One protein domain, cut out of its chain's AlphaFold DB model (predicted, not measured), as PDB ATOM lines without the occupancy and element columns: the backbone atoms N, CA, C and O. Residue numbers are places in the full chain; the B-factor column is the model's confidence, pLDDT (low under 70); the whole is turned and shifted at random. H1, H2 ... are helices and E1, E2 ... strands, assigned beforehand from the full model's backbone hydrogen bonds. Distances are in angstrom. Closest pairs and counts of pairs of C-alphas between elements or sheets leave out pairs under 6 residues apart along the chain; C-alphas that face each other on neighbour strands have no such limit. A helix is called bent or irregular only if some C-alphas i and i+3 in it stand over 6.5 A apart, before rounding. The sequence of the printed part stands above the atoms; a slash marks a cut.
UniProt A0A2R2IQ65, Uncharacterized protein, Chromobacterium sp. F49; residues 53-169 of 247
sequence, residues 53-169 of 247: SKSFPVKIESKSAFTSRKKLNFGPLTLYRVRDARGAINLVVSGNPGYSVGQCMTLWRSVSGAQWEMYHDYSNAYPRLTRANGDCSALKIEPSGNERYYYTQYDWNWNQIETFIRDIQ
ATOM      1  N   SER A  53     -54.350  18.738  38.386       49.78
ATOM      2  CA  SER A  53     -53.828  17.461  37.865       49.78
ATOM      3  C   SER A  53     -53.326  16.575  39.013       49.78
ATOM      4  O   SER A  53     -52.619  17.055  39.903       49.78
ATOM      5  N   LYS A  54     -53.683  15.286  38.993       71.62
ATOM      6  CA  LYS A  54     -53.193  14.301  39.972       71.62
ATOM      7  C   LYS A  54     -51.764  13.835  39.665       71.62
ATOM      8  O   LYS A  54     -51.095  13.347  40.572       71.62
ATOM      9  N   SER A  55     -51.287  14.027  38.432       80.81
ATOM     10  CA  SER A  55     -49.950  13.643  37.966       80.81
ATOM     11  C   SER A  55     -49.176  14.797  37.315       80.81
ATOM     12  O   SER A  55     -49.758  15.717  36.734       80.81
ATOM     13  N   PHE A  56     -47.845  14.748  37.425       86.19
ATOM     14  CA  PHE A  56     -46.906  15.745  36.896       86.19
ATOM     15  C   PHE A  56     -45.672  15.053  36.297       86.19
ATOM     16  O   PHE A  56     -45.188  14.088  36.893       86.19
ATOM     17  N   PRO A  57     -45.127  15.530  35.164       91.31
ATOM     18  CA  PRO A  57     -43.855  15.037  34.651       91.31
ATOM     19  C   PRO A  57     -42.717  15.627  35.492       91.31
ATOM     20  O   PRO A  57     -42.665  16.839  35.727       91.31
ATOM     21  N   VAL A  58     -41.811  14.769  35.953       92.75
ATOM     22  CA  VAL A  58     -40.634  15.156  36.737       92.75
ATOM     23  C   VAL A  58     -39.390  14.406  36.268       92.75
ATOM     24  O   VAL A  58     -39.482  13.320  35.695       92.75
ATOM     25  N   LYS A  59     -38.212  14.962  36.547       94.94
ATOM     26  CA  LYS A  59     -36.915  14.318  36.312       94.94
ATOM     27  C   LYS A  59     -36.211  14.083  37.646       94.94
ATOM     28  O   LYS A  59     -36.215  14.975  38.494       94.94
ATOM     29  N   ILE A  60     -35.616  12.907  37.845       93.50
ATOM     30  CA  ILE A  60     -34.815  12.629  39.050       93.50
ATOM     31  C   ILE A  60     -33.516  13.441  38.985       93.50
ATOM     32  O   ILE A  60     -32.720  13.260  38.065       93.50
ATOM     33  N   GLU A  61     -33.294  14.312  39.969       94.06
ATOM     34  CA  GLU A  61     -32.052  15.080  40.128       94.06
ATOM     35  C   GLU A  61     -30.989  14.284  40.880       94.06
ATOM     36  O   GLU A  61     -29.825  14.251  40.494       94.06
ATOM     37  N   SER A  62     -31.394  13.644  41.976       91.88
ATOM     38  CA  SER A  62     -30.523  12.849  42.831       91.88
ATOM     39  C   SER A  62     -31.331  11.793  43.579       91.88
ATOM     40  O   SER A  62     -32.559  11.879  43.697       91.88
ATOM     41  N   LYS A  63     -30.626  10.780  44.085       91.75
ATOM     42  CA  LYS A  63     -31.176   9.803  45.020       91.75
ATOM     43  C   LYS A  63     -30.170   9.493  46.121       91.75
ATOM     44  O   LYS A  63     -28.969   9.480  45.860       91.75
ATOM     45  N   SER A  64     -30.658   9.211  47.319       87.94
ATOM     46  CA  SER A  64     -29.850   8.773  48.458       87.94
ATOM     47  C   SER A  64     -30.547   7.636  49.197       87.94
ATOM     48  O   SER A  64     -31.764   7.468  49.092       87.94
ATOM     49  N   ALA A  65     -29.797   6.891  50.010       85.81
ATOM     50  CA  ALA A  65     -30.417   6.115  51.079       85.81
ATOM     51  C   ALA A  65     -31.221   7.056  51.997       85.81
ATOM     52  O   ALA A  65     -30.879   8.235  52.148       85.81
ATOM     53  N   PHE A  66     -32.292   6.539  52.593       79.44
ATOM     54  CA  PHE A  66     -33.122   7.262  53.552       79.44
ATOM     55  C   PHE A  66     -33.350   6.410  54.803       79.44
ATOM     56  O   PHE A  66     -33.410   5.184  54.732       79.44
ATOM     57  N   THR A  67     -33.485   7.066  55.954       75.25
ATOM     58  CA  THR A  67     -33.649   6.407  57.254       75.25
ATOM     59  C   THR A  67     -34.587   7.248  58.110       75.25
ATOM     60  O   THR A  67     -34.255   8.377  58.464       75.25
ATOM     61  N   SER A  68     -35.756   6.705  58.462       71.69
ATOM     62  CA  SER A  68     -36.651   7.340  59.439       71.69
ATOM     63  C   SER A  68     -36.068   7.232  60.852       71.69
ATOM     64  O   SER A  68     -35.396   6.257  61.193       71.69
ATOM     65  N   ARG A  69     -36.368   8.215  61.706       66.19
ATOM     66  CA  ARG A  69     -35.966   8.227  63.122       66.19
ATOM     67  C   ARG A  69     -36.636   7.138  63.943       66.19
ATOM     68  O   ARG A  69     -36.076   6.684  64.940       66.19
ATOM     69  N   LYS A  70     -37.833   6.710  63.540       61.31
ATOM     70  CA  LYS A  70     -38.468   5.526  64.115       61.31
ATOM     71  C   LYS A  70     -37.873   4.299  63.431       61.31
ATOM     72  O   LYS A  70     -38.040   4.134  62.226       61.31
ATOM     73  N   LYS A  71     -37.230   3.423  64.213       51.44
ATOM     74  CA  LYS A  71     -36.834   2.070  63.783       51.44
ATOM     75  C   LYS A  71     -38.083   1.226  63.510       51.44
ATOM     76  O   LYS A  71     -38.526   0.448  64.348       51.44
ATOM     77  N   LEU A  72     -38.667   1.438  62.341       56.34
ATOM     78  CA  LEU A  72     -39.730   0.637  61.754       56.34
ATOM     79  C   LEU A  72     -39.092  -0.220  60.655       56.34
ATOM     80  O   LEU A  72     -38.200   0.247  59.944       56.34
ATOM     81  N   ASN A  73     -39.529  -1.473  60.523       55.94
ATOM     82  CA  ASN A  73     -38.937  -2.444  59.596       55.94
ATOM     83  C   ASN A  73     -39.388  -2.183  58.147       55.94
ATOM     84  O   ASN A  73     -40.099  -2.980  57.546       55.94
ATOM     85  N   PHE A  74     -38.983  -1.039  57.592       53.25
ATOM     86  CA  PHE A  74     -39.365  -0.581  56.255       53.25
ATOM     87  C   PHE A  74     -38.508  -1.159  55.108       53.25
ATOM     88  O   PHE A  74     -38.784  -0.887  53.940       53.25
ATOM     89  N   GLY A  75     -37.445  -1.908  55.421       60.19
ATOM     90  CA  GLY A  75     -36.414  -2.274  54.444       60.19
ATOM     91  C   GLY A  75     -35.556  -1.073  53.999       60.19
ATOM     92  O   GLY A  75     -35.611  -0.010  54.621       60.19
ATOM     93  N   PRO A  76     -34.731  -1.226  52.947       70.56
ATOM     94  CA  PRO A  76     -33.893  -0.145  52.430       70.56
ATOM     95  C   PRO A  76     -34.735   0.913  51.698       70.56
ATOM     96  O   PRO A  76     -35.262   0.672  50.613       70.56
ATOM     97  N   LEU A  77     -34.840   2.105  52.286       78.56
ATOM     98  CA  LEU A  77     -35.563   3.247  51.721       78.56
ATOM     99  C   LEU A  77     -34.650   4.044  50.771       78.56
ATOM    100  O   LEU A  77     -33.486   4.290  51.098       78.56
ATOM    101  N   THR A  78     -35.179   4.535  49.645       81.94
ATOM    102  CA  THR A  78     -34.475   5.498  48.776       81.94
ATOM    103  C   THR A  78     -35.235   6.821  48.712       81.94
ATOM    104  O   THR A  78     -36.371   6.855  48.243       81.94
ATOM    105  N   LEU A  79     -34.611   7.916  49.155       84.19
ATOM    106  CA  LEU A  79     -35.107   9.277  48.928       84.19
ATOM    107  C   LEU A  79     -34.727   9.717  47.514       84.19
ATOM    108  O   LEU A  79     -33.554   9.699  47.151       84.19
ATOM    109  N   TYR A  80     -35.719  10.153  46.746       86.31
ATOM    110  CA  TYR A  80     -35.565  10.767  45.437       86.31
ATOM    111  C   TYR A  80     -35.872  12.258  45.511       86.31
ATOM    112  O   TYR A  80     -36.944  12.676  45.957       86.31
ATOM    113  N   ARG A  81     -34.941  13.054  44.991       89.50
ATOM    114  CA  ARG A  81     -35.146  14.463  44.675       89.50
ATOM    115  C   ARG A  81     -35.582  14.558  43.221       89.50
ATOM    116  O   ARG A  81     -34.842  14.130  42.332       89.50
ATOM    117  N   VAL A  82     -36.767  15.102  42.966       89.06
ATOM    118  CA  VAL A  82     -37.314  15.223  41.608       89.06
ATOM    119  C   VAL A  82     -37.699  16.663  41.293       89.06
ATOM    120  O   VAL A  82     -38.299  17.343  42.122       89.06
ATOM    121  N   ARG A  83     -37.373  17.130  40.087       89.00
ATOM    122  CA  ARG A  83     -37.726  18.474  39.611       89.00
ATOM    123  C   ARG A  83     -38.832  18.390  38.566       89.00
ATOM    124  O   ARG A  83     -38.728  17.589  37.637       89.00
ATOM    125  N   ASP A  84     -39.882  19.195  38.719       86.25
ATOM    126  CA  ASP A  84     -40.944  19.322  37.716       86.25
ATOM    127  C   ASP A  84     -40.558  20.274  36.570       86.25
ATOM    128  O   ASP A  84     -39.557  20.991  36.634       86.25
ATOM    129  N   ALA A  85     -41.368  20.300  35.509       82.50
ATOM    130  CA  ALA A  85     -41.126  21.136  34.328       82.50
ATOM    131  C   ALA A  85     -41.138  22.664  34.590       82.50
ATOM    132  O   ALA A  85     -40.771  23.430  33.704       82.50
ATOM    133  N   ARG A  86     -41.541  23.123  35.786       81.00
ATOM    134  CA  ARG A  86     -41.501  24.536  36.215       81.00
ATOM    135  C   ARG A  86     -40.278  24.843  37.082       81.00
ATOM    136  O   ARG A  86     -40.144  25.951  37.589       81.00
ATOM    137  N   GLY A  87     -39.413  23.855  37.296       79.44
ATOM    138  CA  GLY A  87     -38.247  23.959  38.160       79.44
ATOM    139  C   GLY A  87     -38.510  23.632  39.631       79.44
ATOM    140  O   GLY A  87     -37.555  23.658  40.408       79.44
ATOM    141  N   ALA A  88     -39.742  23.292  40.030       79.50
ATOM    142  CA  ALA A  88     -40.074  23.033  41.429       79.50
ATOM    143  C   ALA A  88     -39.533  21.669  41.886       79.50
ATOM    144  O   ALA A  88     -39.797  20.635  41.267       79.50
ATOM    145  N   ILE A  89     -38.782  21.672  42.988       81.75
ATOM    146  CA  ILE A  89     -38.226  20.466  43.606       81.75
ATOM    147  C   ILE A  89     -39.296  19.825  44.494       81.75
ATOM    148  O   ILE A  89     -39.974  20.504  45.258       81.75
ATOM    149  N   ASN A  90     -39.439  18.509  44.388       79.75
ATOM    150  CA  ASN A  90     -40.306  17.684  45.218       79.75
ATOM    151  C   ASN A  90     -39.449  16.539  45.782       79.75
ATOM    152  O   ASN A  90     -38.547  16.038  45.102       79.75
ATOM    153  N   LEU A  91     -39.733  16.111  47.012       79.75
ATOM    154  CA  LEU A  91     -39.068  14.976  47.649       79.75
ATOM    155  C   LEU A  91     -40.035  13.797  47.758       79.75
ATOM    156  O   LEU A  91     -41.137  13.945  48.284       79.75
ATOM    157  N   VAL A  92     -39.614  12.629  47.271       80.31
ATOM    158  CA  VAL A  92     -40.390  11.384  47.343       80.31
ATOM    159  C   VAL A  92     -39.486  10.247  47.780       80.31
ATOM    160  O   VAL A  92     -38.462   9.995  47.154       80.31
ATOM    161  N   VAL A  93     -39.871   9.517  48.820       78.19
ATOM    162  CA  VAL A  93     -39.199   8.272  49.198       78.19
ATOM    163  C   VAL A  93     -39.918   7.095  48.542       78.19
ATOM    164  O   VAL A  93     -41.145   7.043  48.523       78.19
ATOM    165  N   SER A  94     -39.160   6.138  48.010       75.88
ATOM    166  CA  SER A  94     -39.685   4.892  47.448       75.88
ATOM    167  C   SER A  94     -38.826   3.696  47.862       75.88
ATOM    168  O   SER A  94     -37.614   3.819  48.053       75.88
ATOM    169  N   GLY A  95     -39.471   2.534  47.983       72.31
ATOM    170  CA  GLY A  95     -38.817   1.240  48.199       72.31
ATOM    171  C   GLY A  95     -38.257   0.621  46.923       72.31
ATOM    172  O   GLY A  95     -37.685  -0.462  46.966       72.31
ATOM    173  N   ASN A  96     -38.402   1.302  45.784       75.69
ATOM    174  CA  ASN A  96     -37.706   0.963  44.554       75.69
ATOM    175  C   ASN A  96     -36.381   1.745  44.488       75.69
ATOM    176  O   ASN A  96     -36.412   2.939  44.177       75.69
ATOM    177  N   PRO A  97     -35.209   1.128  44.737       80.50
ATOM    178  CA  PRO A  97     -33.909   1.785  44.566       80.50
ATOM    179  C   PRO A  97     -33.476   1.876  43.091       80.50
ATOM    180  O   PRO A  97     -32.432   2.457  42.789       80.50
ATOM    181  N   GLY A  98     -34.240   1.285  42.167       81.75
ATOM    182  CA  GLY A  98     -33.873   1.066  40.769       81.75
ATOM    183  C   GLY A  98     -34.159   2.219  39.805       81.75
ATOM    184  O   GLY A  98     -33.871   2.070  38.619       81.75
ATOM    185  N   TYR A  99     -34.708   3.354  40.252       87.19
ATOM    186  CA  TYR A  99     -34.836   4.525  39.377       87.19
ATOM    187  C   TYR A  99     -33.496   5.268  39.262       87.19
ATOM    188  O   TYR A  99     -32.723   5.345  40.223       87.19
ATOM    189  N   SER A 100     -33.201   5.817  38.086       92.44
ATOM    190  CA  SER A 100     -31.899   6.422  37.771       92.44
ATOM    191  C   SER A 100     -31.923   7.946  37.822       92.44
ATOM    192  O   SER A 100     -32.927   8.581  37.507       92.44
ATOM    193  N   VAL A 101     -30.784   8.556  38.164       94.94
ATOM    194  CA  VAL A 101     -30.599  10.006  38.004       94.94
ATOM    195  C   VAL A 101     -30.766  10.375  36.529       94.94
ATOM    196  O   VAL A 101     -30.329   9.646  35.641       94.94
ATOM    197  N   GLY A 102     -31.461  11.479  36.266       94.06
ATOM    198  CA  GLY A 102     -31.832  11.914  34.923       94.06
ATOM    199  C   GLY A 102     -33.052  11.205  34.319       94.06
ATOM    200  O   GLY A 102     -33.503  11.628  33.255       94.06
ATOM    201  N   GLN A 103     -33.625  10.186  34.968       93.62
ATOM    202  CA  GLN A 103     -34.805   9.482  34.460       93.62
ATOM    203  C   GLN A 103     -36.073  10.351  34.540       93.62
ATOM    204  O   GLN A 103     -36.323  11.011  35.552       93.62
ATOM    205  N   CYS A 104     -36.889  10.306  33.483       93.38
ATOM    206  CA  CYS A 104     -38.230  10.887  33.451       93.38
ATOM    207  C   CYS A 104     -39.237   9.995  34.190       93.38
ATOM    208  O   CYS A 104     -39.341   8.792  33.927       93.38
ATOM    209  N   MET A 105     -39.996  10.599  35.099       90.81
ATOM    210  CA  MET A 105     -40.940   9.936  35.994       90.81
ATOM    211  C   MET A 105     -42.273  10.691  36.029       90.81
ATOM    212  O   MET A 105     -42.325  11.904  35.821       90.81
ATOM    213  N   THR A 106     -43.348   9.981  36.356       88.69
ATOM    214  CA  THR A 106     -44.620  10.589  36.746       88.69
ATOM    215  C   THR A 106     -44.648  10.745  38.263       88.69
ATOM    216  O   THR A 106     -44.607   9.750  38.989       88.69
ATOM    217  N   LEU A 107     -44.738  11.984  38.744       85.38
ATOM    218  CA  LEU A 107     -45.043  12.306  40.136       85.38
ATOM    219  C   LEU A 107     -46.556  12.370  40.323       85.38
ATOM    220  O   LEU A 107     -47.208  13.276  39.804       85.38
ATOM    221  N   TRP A 108     -47.103  11.451  41.109       79.94
ATOM    222  CA  TRP A 108     -48.482  11.516  41.584       79.94
ATOM    223  C   TRP A 108     -48.538  12.333  42.873       79.94
ATOM    224  O   TRP A 108     -47.740  12.102  43.783       79.94
ATOM    225  N   ARG A 109     -49.480  13.276  42.973       70.75
ATOM    226  CA  ARG A 109     -49.735  14.015  44.218       70.75
ATOM    227  C   ARG A 109     -50.707  13.253  45.116       70.75
ATOM    228  O   ARG A 109     -51.651  12.639  44.627       70.75
ATOM    229  N   SER A 110     -50.487  13.370  46.427       60.56
ATOM    230  CA  SER A 110     -51.451  12.961  47.455       60.56
ATOM    231  C   SER A 110     -52.817  13.614  47.212       60.56
ATOM    232  O   SER A 110     -52.893  14.793  46.851       60.56
ATOM    233  N   VAL A 111     -53.893  12.846  47.400       53.56
ATOM    234  CA  VAL A 111     -55.273  13.272  47.120       53.56
ATOM    235  C   VAL A 111     -55.993  13.636  48.423       53.56
ATOM    236  O   VAL A 111     -56.996  13.030  48.799       53.56
ATOM    237  N   SER A 112     -55.499  14.655  49.132       43.69
ATOM    238  CA  SER A 112     -56.213  15.205  50.287       43.69
ATOM    239  C   SER A 112     -57.501  15.920  49.846       43.69
ATOM    240  O   SER A 112     -57.472  17.051  49.356       43.69
ATOM    241  N   GLY A 113     -58.654  15.254  50.016       39.97
ATOM    242  CA  GLY A 113     -59.965  15.915  49.929       39.97
ATOM    243  C   GLY A 113     -61.158  15.148  49.342       39.97
ATOM    244  O   GLY A 113     -62.155  15.803  49.055       39.97
ATOM    245  N   ALA A 114     -61.113  13.824  49.145       34.00
ATOM    246  CA  ALA A 114     -62.283  13.065  48.673       34.00
ATOM    247  C   ALA A 114     -62.458  11.727  49.419       34.00
ATOM    248  O   ALA A 114     -61.553  10.902  49.398       34.00
ATOM    249  N   GLN A 115     -63.634  11.538  50.036       34.94
ATOM    250  CA  GLN A 115     -64.157  10.280  50.607       34.94
ATOM    251  C   GLN A 115     -63.194   9.501  51.528       34.94
ATOM    252  O   GLN A 115     -62.680   8.442  51.186       34.94
ATOM    253  N   TRP A 116     -63.023  10.006  52.753       34.22
ATOM    254  CA  TRP A 116     -62.158   9.427  53.795       34.22
ATOM    255  C   TRP A 116     -62.786   8.288  54.633       34.22
ATOM    256  O   TRP A 116     -62.169   7.851  55.602       34.22
ATOM    257  N   GLU A 117     -64.000   7.822  54.314       35.41
ATOM    258  CA  GLU A 117     -64.876   7.175  55.315       35.41
ATOM    259  C   GLU A 117     -65.194   5.677  55.132       35.41
ATOM    260  O   GLU A 117     -65.847   5.124  56.011       35.41
ATOM    261  N   MET A 118     -64.765   4.986  54.059       31.45
ATOM    262  CA  MET A 118     -65.206   3.585  53.838       31.45
ATOM    263  C   MET A 118     -64.175   2.515  53.438       31.45
ATOM    264  O   MET A 118     -64.492   1.343  53.621       31.45
ATOM    265  N   TYR A 119     -62.979   2.830  52.918       34.38
ATOM    266  CA  TYR A 119     -62.050   1.779  52.455       34.38
ATOM    267  C   TYR A 119     -60.582   2.022  52.817       34.38
ATOM    268  O   TYR A 119     -60.094   3.148  52.811       34.38
ATOM    269  N   HIS A 120     -59.879   0.920  53.100       38.38
ATOM    270  CA  HIS A 120     -58.532   0.842  53.686       38.38
ATOM    271  C   HIS A 120     -57.375   1.299  52.766       38.38
ATOM    272  O   HIS A 120     -56.209   1.072  53.080       38.38
ATOM    273  N   ASP A 121     -57.654   1.921  51.617       43.44
ATOM    274  CA  ASP A 121     -56.642   2.205  50.589       43.44
ATOM    275  C   ASP A 121     -55.860   3.509  50.865       43.44
ATOM    276  O   ASP A 121     -55.958   4.512  50.148       43.44
ATOM    277  N   TYR A 122     -55.038   3.483  51.922       46.78
ATOM    278  CA  TYR A 122     -54.150   4.583  52.331       46.78
ATOM    279  C   TYR A 122     -53.088   4.963  51.270       46.78
ATOM    280  O   TYR A 122     -52.382   5.960  51.443       46.78
ATOM    281  N   SER A 123     -52.987   4.227  50.153       46.94
ATOM    282  CA  SER A 123     -52.012   4.449  49.069       46.94
ATOM    283  C   SER A 123     -52.027   5.856  48.464       46.94
ATOM    284  O   SER A 123     -51.008   6.332  47.963       46.94
ATOM    285  N   ASN A 124     -53.168   6.542  48.537       50.06
ATOM    286  CA  ASN A 124     -53.379   7.863  47.945       50.06
ATOM    287  C   ASN A 124     -53.002   9.031  48.876       50.06
ATOM    288  O   ASN A 124     -53.110  10.194  48.475       50.06
ATOM    289  N   ALA A 125     -52.553   8.749  50.107       53.34
ATOM    290  CA  ALA A 125     -52.226   9.760  51.115       53.34
ATOM    291  C   ALA A 125     -50.832  10.401  50.955       53.34
ATOM    292  O   ALA A 125     -50.594  11.479  51.507       53.34
ATOM    293  N   TYR A 126     -49.917   9.794  50.193       61.88
ATOM    294  CA  TYR A 126     -48.520  10.228  50.059       61.88
ATOM    295  C   TYR A 126     -48.109  10.374  48.573       61.88
ATOM    296  O   TYR A 126     -48.572   9.592  47.742       61.88
ATOM    297  N   PRO A 127     -47.276  11.367  48.185       72.06
ATOM    298  CA  PRO A 127     -46.799  11.494  46.807       72.06
ATOM    299  C   PRO A 127     -45.917  10.312  46.388       72.06
ATOM    300  O   PRO A 127     -45.073   9.866  47.155       72.06
ATOM    301  N   ARG A 128     -46.061   9.822  45.155       77.44
ATOM    302  CA  ARG A 128     -45.378   8.603  44.668       77.44
ATOM    303  C   ARG A 128     -44.842   8.781  43.250       77.44
ATOM    304  O   ARG A 128     -45.369   9.584  42.477       77.44
ATOM    305  N   LEU A 129     -43.809   8.015  42.907       81.19
ATOM    306  CA  LEU A 129     -43.182   8.009  41.583       81.19
ATOM    307  C   LEU A 129     -43.527   6.726  40.821       81.19
ATOM    308  O   LEU A 129     -43.383   5.631  41.353       81.19
ATOM    309  N   THR A 130     -43.902   6.869  39.553       84.44
ATOM    310  CA  THR A 130     -43.929   5.784  38.556       84.44
ATOM    311  C   THR A 130     -43.119   6.220  37.333       84.44
ATOM    312  O   THR A 130     -42.757   7.393  37.223       84.44
ATOM    313  N   ARG A 131     -42.811   5.323  36.387       87.06
ATOM    314  CA  ARG A 131     -42.151   5.748  35.134       87.06
ATOM    315  C   ARG A 131     -43.035   6.756  34.372       87.06
ATOM    316  O   ARG A 131     -44.257   6.774  34.536       87.06
ATOM    317  N   ALA A 132     -42.408   7.643  33.604       89.19
ATOM    318  CA  ALA A 132     -43.104   8.472  32.617       89.19
ATOM    319  C   ALA A 132     -43.421   7.657  31.352       89.19
ATOM    320  O   ALA A 132     -42.927   6.538  31.185       89.19
ATOM    321  N   ASN A 133     -44.196   8.247  30.442       86.06
ATOM    322  CA  ASN A 133     -44.243   7.802  29.050       86.06
ATOM    323  C   ASN A 133     -42.858   7.954  28.380       86.06
ATOM    324  O   ASN A 133     -41.988   8.680  28.871       86.06
ATOM    325  N   GLY A 134     -42.655   7.298  27.233       87.06
ATOM    326  CA  GLY A 134     -41.387   7.353  26.484       87.06
ATOM    327  C   GLY A 134     -41.002   8.749  25.965       87.06
ATOM    328  O   GLY A 134     -39.825   9.016  25.754       87.06
ATOM    329  N   ASP A 135     -41.974   9.654  25.831       91.25
ATOM    330  CA  ASP A 135     -41.809  11.075  25.490       91.25
ATOM    331  C   ASP A 135     -41.559  11.974  26.724       91.25
ATOM    332  O   ASP A 135     -41.648  13.197  26.637       91.25
ATOM    333  N   CYS A 136     -41.287  11.378  27.892       88.44
ATOM    334  CA  CYS A 136     -41.206  12.039  29.200       88.44
ATOM    335  C   CYS A 136     -42.506  12.717  29.688       88.44
ATOM    336  O   CYS A 136     -42.481  13.393  30.722       88.44
ATOM    337  N   SER A 137     -43.651  12.519  29.025       90.25
ATOM    338  CA  SER A 137     -44.938  13.026  29.514       90.25
ATOM    339  C   SER A 137     -45.465  12.221  30.710       90.25
ATOM    340  O   SER A 137     -45.141  11.046  30.911       90.25
ATOM    341  N   ALA A 138     -46.292  12.868  31.535       88.00
ATOM    342  CA  ALA A 138     -46.925  12.226  32.681       88.00
ATOM    343  C   ALA A 138     -47.965  11.185  32.247       88.00
ATOM    344  O   ALA A 138     -48.781  11.436  31.354       88.00
ATOM    345  N   LEU A 139     -48.011  10.059  32.961       84.56
ATOM    346  CA  LEU A 139     -49.137   9.133  32.875       84.56
ATOM    347  C   LEU A 139     -50.435   9.858  33.271       84.56
ATOM    348  O   LEU A 139     -50.516  10.509  34.317       84.56
ATOM    349  N   LYS A 140     -51.460   9.749  32.417       81.94
ATOM    350  CA  LYS A 140     -52.786  10.361  32.629       81.94
ATOM    351  C   LYS A 140     -53.709   9.500  33.496       81.94
ATOM    352  O   LYS A 140     -54.630  10.024  34.111       81.94
ATOM    353  N   ILE A 141     -53.462   8.191  33.525       74.00
ATOM    354  CA  ILE A 141     -54.206   7.192  34.294       74.00
ATOM    355  C   ILE A 141     -53.239   6.581  35.307       74.00
ATOM    356  O   ILE A 141     -52.094   6.281  34.972       74.00
ATOM    357  N   GLU A 142     -53.689   6.447  36.550       68.69
ATOM    358  CA  GLU A 142     -52.934   5.774  37.605       68.69
ATOM    359  C   GLU A 142     -52.922   4.261  37.343       68.69
ATOM    360  O   GLU A 142     -54.004   3.688  37.174       68.69
ATOM    361  N   PRO A 143     -51.754   3.592  37.334       60.09
ATOM    362  CA  PRO A 143     -51.713   2.148  37.151       60.09
ATOM    363  C   PRO A 143     -52.454   1.415  38.282       60.09
ATOM    364  O   PRO A 143     -52.477   1.840  39.443       60.09
ATOM    365  N   SER A 144     -53.107   0.311  37.935       50.22
ATOM    366  CA  SER A 144     -53.885  -0.522  38.853       50.22
ATOM    367  C   SER A 144     -53.047  -1.668  39.433       50.22
ATOM    368  O   SER A 144     -52.093  -2.146  38.823       50.22
ATOM    369  N   GLY A 145     -53.409  -2.129  40.634       53.81
ATOM    370  CA  GLY A 145     -52.766  -3.280  41.276       53.81
ATOM    371  C   GLY A 145     -51.325  -3.023  41.733       53.81
ATOM    372  O   GLY A 145     -51.005  -1.956  42.259       53.81
ATOM    373  N   ASN A 146     -50.462  -4.028  41.563       42.97
ATOM    374  CA  ASN A 146     -49.158  -4.123  42.233       42.97
ATOM    375  C   ASN A 146     -48.176  -2.981  41.899       42.97
ATOM    376  O   ASN A 146     -47.288  -2.692  42.696       42.97
ATOM    377  N   GLU A 147     -48.354  -2.265  40.787       43.94
ATOM    378  CA  GLU A 147     -47.523  -1.096  40.447       43.94
ATOM    379  C   GLU A 147     -47.728   0.109  41.384       43.94
ATOM    380  O   GLU A 147     -46.912   1.033  41.393       43.94
ATOM    381  N   ARG A 148     -48.783   0.095  42.211       47.06
ATOM    382  CA  ARG A 148     -49.018   1.082  43.278       47.06
ATOM    383  C   ARG A 148     -48.110   0.888  44.498       47.06
ATOM    384  O   ARG A 148     -47.997   1.810  45.305       47.06
ATOM    385  N   TYR A 149     -47.491  -0.286  44.656       44.62
ATOM    386  CA  TYR A 149     -46.946  -0.757  45.935       44.62
ATOM    387  C   TYR A 149     -45.536  -0.244  46.237       44.62
ATOM    388  O   TYR A 149     -44.579  -0.995  46.410       44.62
ATOM    389  N   TYR A 150     -45.438   1.072  46.403       52.78
ATOM    390  CA  TYR A 150     -44.293   1.733  47.018       52.78
ATOM    391  C   TYR A 150     -44.720   2.237  48.405       52.78
ATOM    392  O   TYR A 150     -45.153   3.373  48.565       52.78
ATOM    393  N   TYR A 151     -44.607   1.329  49.385       49.94
ATOM    394  CA  TYR A 151     -45.032   1.425  50.798       49.94
ATOM    395  C   TYR A 151     -46.491   1.124  51.173       49.94
ATOM    396  O   TYR A 151     -46.923   1.462  52.268       49.94
ATOM    397  N   THR A 152     -47.208   0.351  50.353       42.75
ATOM    398  CA  THR A 152     -48.542  -0.195  50.697       42.75
ATOM    399  C   THR A 152     -48.556  -1.716  50.912       42.75
ATOM    400  O   THR A 152     -49.618  -2.320  50.967       42.75
ATOM    401  N   GLN A 153     -47.385  -2.357  51.036       35.34
ATOM    402  CA  GLN A 153     -47.269  -3.780  51.414       35.34
ATOM    403  C   GLN A 153     -47.706  -4.041  52.870       35.34
ATOM    404  O   GLN A 153     -48.072  -5.160  53.213       35.34
ATOM    405  N   TYR A 154     -47.653  -3.013  53.717       41.00
ATOM    406  CA  TYR A 154     -48.144  -3.037  55.090       41.00
ATOM    407  C   TYR A 154     -48.971  -1.780  55.336       41.00
ATOM    408  O   TYR A 154     -48.591  -0.703  54.873       41.00
ATOM    409  N   ASP A 155     -50.058  -1.913  56.089       48.47
ATOM    410  CA  ASP A 155     -50.987  -0.831  56.413       48.47
ATOM    411  C   ASP A 155     -50.330   0.221  57.318       48.47
ATOM    412  O   ASP A 155     -50.389   0.161  58.550       48.47
ATOM    413  N   TRP A 156     -49.659   1.198  56.705       53.75
ATOM    414  CA  TRP A 156     -49.081   2.324  57.429       53.75
ATOM    415  C   TRP A 156     -50.202   3.173  58.018       53.75
ATOM    416  O   TRP A 156     -50.913   3.879  57.302       53.75
ATOM    417  N   ASN A 157     -50.330   3.153  59.343       58.25
ATOM    418  CA  ASN A 157     -51.263   4.042  60.013       58.25
ATOM    419  C   ASN A 157     -50.831   5.504  59.821       58.25
ATOM    420  O   ASN A 157     -49.649   5.818  59.643       58.25
ATOM    421  N   TRP A 158     -51.800   6.417  59.903       57.22
ATOM    422  CA  TRP A 158     -51.594   7.843  59.643       57.22
ATOM    423  C   TRP A 158     -50.385   8.433  60.399       57.22
ATOM    424  O   TRP A 158     -49.602   9.184  59.828       57.22
ATOM    425  N   ASN A 159     -50.147   8.019  61.649       64.25
ATOM    426  CA  ASN A 159     -49.033   8.521  62.463       64.25
ATOM    427  C   ASN A 159     -47.642   8.101  61.943       64.25
ATOM    428  O   ASN A 159     -46.646   8.765  62.251       64.25
ATOM    429  N   GLN A 160     -47.543   7.016  61.168       67.06
ATOM    430  CA  GLN A 160     -46.306   6.603  60.495       67.06
ATOM    431  C   GLN A 160     -46.042   7.493  59.275       67.06
ATOM    432  O   GLN A 160     -44.972   8.098  59.208       67.06
ATOM    433  N   ILE A 161     -47.043   7.679  58.404       64.81
ATOM    434  CA  ILE A 161     -46.995   8.597  57.246       64.81
ATOM    435  C   ILE A 161     -46.637  10.025  57.702       64.81
ATOM    436  O   ILE A 161     -45.739  10.665  57.158       64.81
ATOM    437  N   GLU A 162     -47.267  10.497  58.779       68.06
ATOM    438  CA  GLU A 162     -47.008  11.804  59.393       68.06
ATOM    439  C   GLU A 162     -45.583  11.976  59.919       68.06
ATOM    440  O   GLU A 162     -45.029  13.075  59.847       68.06
ATOM    441  N   THR A 163     -44.986  10.914  60.469       69.75
ATOM    442  CA  THR A 163     -43.582  10.942  60.911       69.75
ATOM    443  C   THR A 163     -42.661  10.989  59.694       69.75
ATOM    444  O   THR A 163     -41.754  11.812  59.625       69.75
ATOM    445  N   PHE A 164     -42.946  10.151  58.699       71.31
ATOM    446  CA  PHE A 164     -42.165   9.981  57.480       71.31
ATOM    447  C   PHE A 164     -42.053  11.277  56.659       71.31
ATOM    448  O   PHE A 164     -40.949  11.676  56.294       71.31
ATOM    449  N   ILE A 165     -43.160  12.008  56.465       71.62
ATOM    450  CA  ILE A 165     -43.162  13.306  55.756       71.62
ATOM    451  C   ILE A 165     -42.314  14.372  56.486       71.62
ATOM    452  O   ILE A 165     -41.827  15.312  55.857       71.62
ATOM    453  N   ARG A 166     -42.097  14.236  57.802       76.62
ATOM    454  CA  ARG A 166     -41.248  15.147  58.594       76.62
ATOM    455  C   ARG A 166     -39.787  14.715  58.589       76.62
ATOM    456  O   ARG A 166     -38.921  15.571  58.449       76.62
ATOM    457  N   ASP A 167     -39.512  13.414  58.658       79.94
ATOM    458  CA  ASP A 167     -38.154  12.877  58.511       79.94
ATOM    459  C   ASP A 167     -37.552  13.196  57.128       79.94
ATOM    460  O   ASP A 167     -36.355  13.440  57.028       79.94
ATOM    461  N   ILE A 168     -38.373  13.301  56.076       77.44
ATOM    462  CA  ILE A 168     -37.959  13.759  54.730       77.44
ATOM    463  C   ILE A 168     -37.414  15.200  54.718       77.44
ATOM    464  O   ILE A 168     -36.677  15.574  53.808       77.44
ATOM    465  N   GLN A 169     -37.741  16.018  55.721       81.69
ATOM    466  CA  GLN A 169     -37.225  17.385  55.829       81.69
ATOM    467  C   GLN A 169     -35.790  17.437  56.379       81.69
ATOM    468  O   GLN A 169     -35.134  18.471  56.291       81.69
TER     469      GLN A 169
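What this domain is: This is residues 53 to 169 of the 247 residues of an uncharacterized protein of Chromobacterium sp. F49 (UniProt A0A2R2IQ65). One antiparallel sheet of five strands is curled like part of a barrel and folded into two leaves, E3 with E2 facing E4 with E5, and the sharply bent strand E1 is the hinge between them. The helix H3 only grazes this sheet, the very short helices H1 and H2 are not on it, and residues 114 to 119 of a long loop stick out. The printed part has 117 residues, with five named strands and three named helices in the order E1 E2 E3 E4 H1 E5 H2 H3; the sheet's order is E3 E2 E1 E4 E5. The class is mixed, helices and strands, with under half of the residues in named elements. The whole is compact, with a radius of gyration of the C-alphas of 14.0 A, and spans 36 by 32 by 24 A.

How they stand to each other: The sheet is strongly twisted, and E1, residues 55 to 66, bends by 83 degrees at residue 59. E2, residues 77 to 84, forms a hairpin with E1, where N 61 and O 81 are 2.8 A apart, within hydrogen-bond range. E3, residues 89 to 94, forms a hairpin with E2, with N 80 and O 92 at 2.8 A; E1, E2 and E3 are a meander, each strand the antiparallel neighbour of the one before. E4, residues 104 to 108, is the antiparallel neighbour of E1, with N 58 and O 105 at 2.9 A; this fourth strand, paired with the first, completes a Greek key. E5, residues 128 to 131, is an edge strand antiparallel to E4, with N 106 and O 130 at 2.8 A. Across the fold, the closest C-alphas of E3 and E5 are those of Val 92 and Arg 128, 6.3 A apart. H3, residues 158 to 167, only grazes the sheet with residues 164 to 167. H1, residues 122 to 125, is near H3. H2, residues 145 to 148, is close to H1 but not clearly touching it; their closest C-alphas, those of Ser 123 and Arg 148, are 7.3 A apart. In H3, 5 of 6 O i to N i+4 pairs are within hydrogen-bond range; H1 and H2 are too short for such a pair, and each has its 1 O i to N i+3 pair within range.

Where its parts are: E1 begins at C-alpha 55 (-49.950, 13.643, 37.966) and is 23.8 A long, E2 22.0 A, E3 16.1 A, E4 13.1 A and E5 10.5 A. H3 is 14.4 A long and ends at C-alpha 167 (-38.154, 12.877, 58.511).

The domain as a whole: The C-alphas of Lys 71 and Asp 135, the two farthest apart, are 39.7 A apart. The printed part has no cut. The links E4 to H1 and E5 to H2 are long. The mean pLDDT of the printed part is 70.3, and 47 residues are under 70: residue 53 and residues 69 to 75, 110 to 126 and 142 to 163.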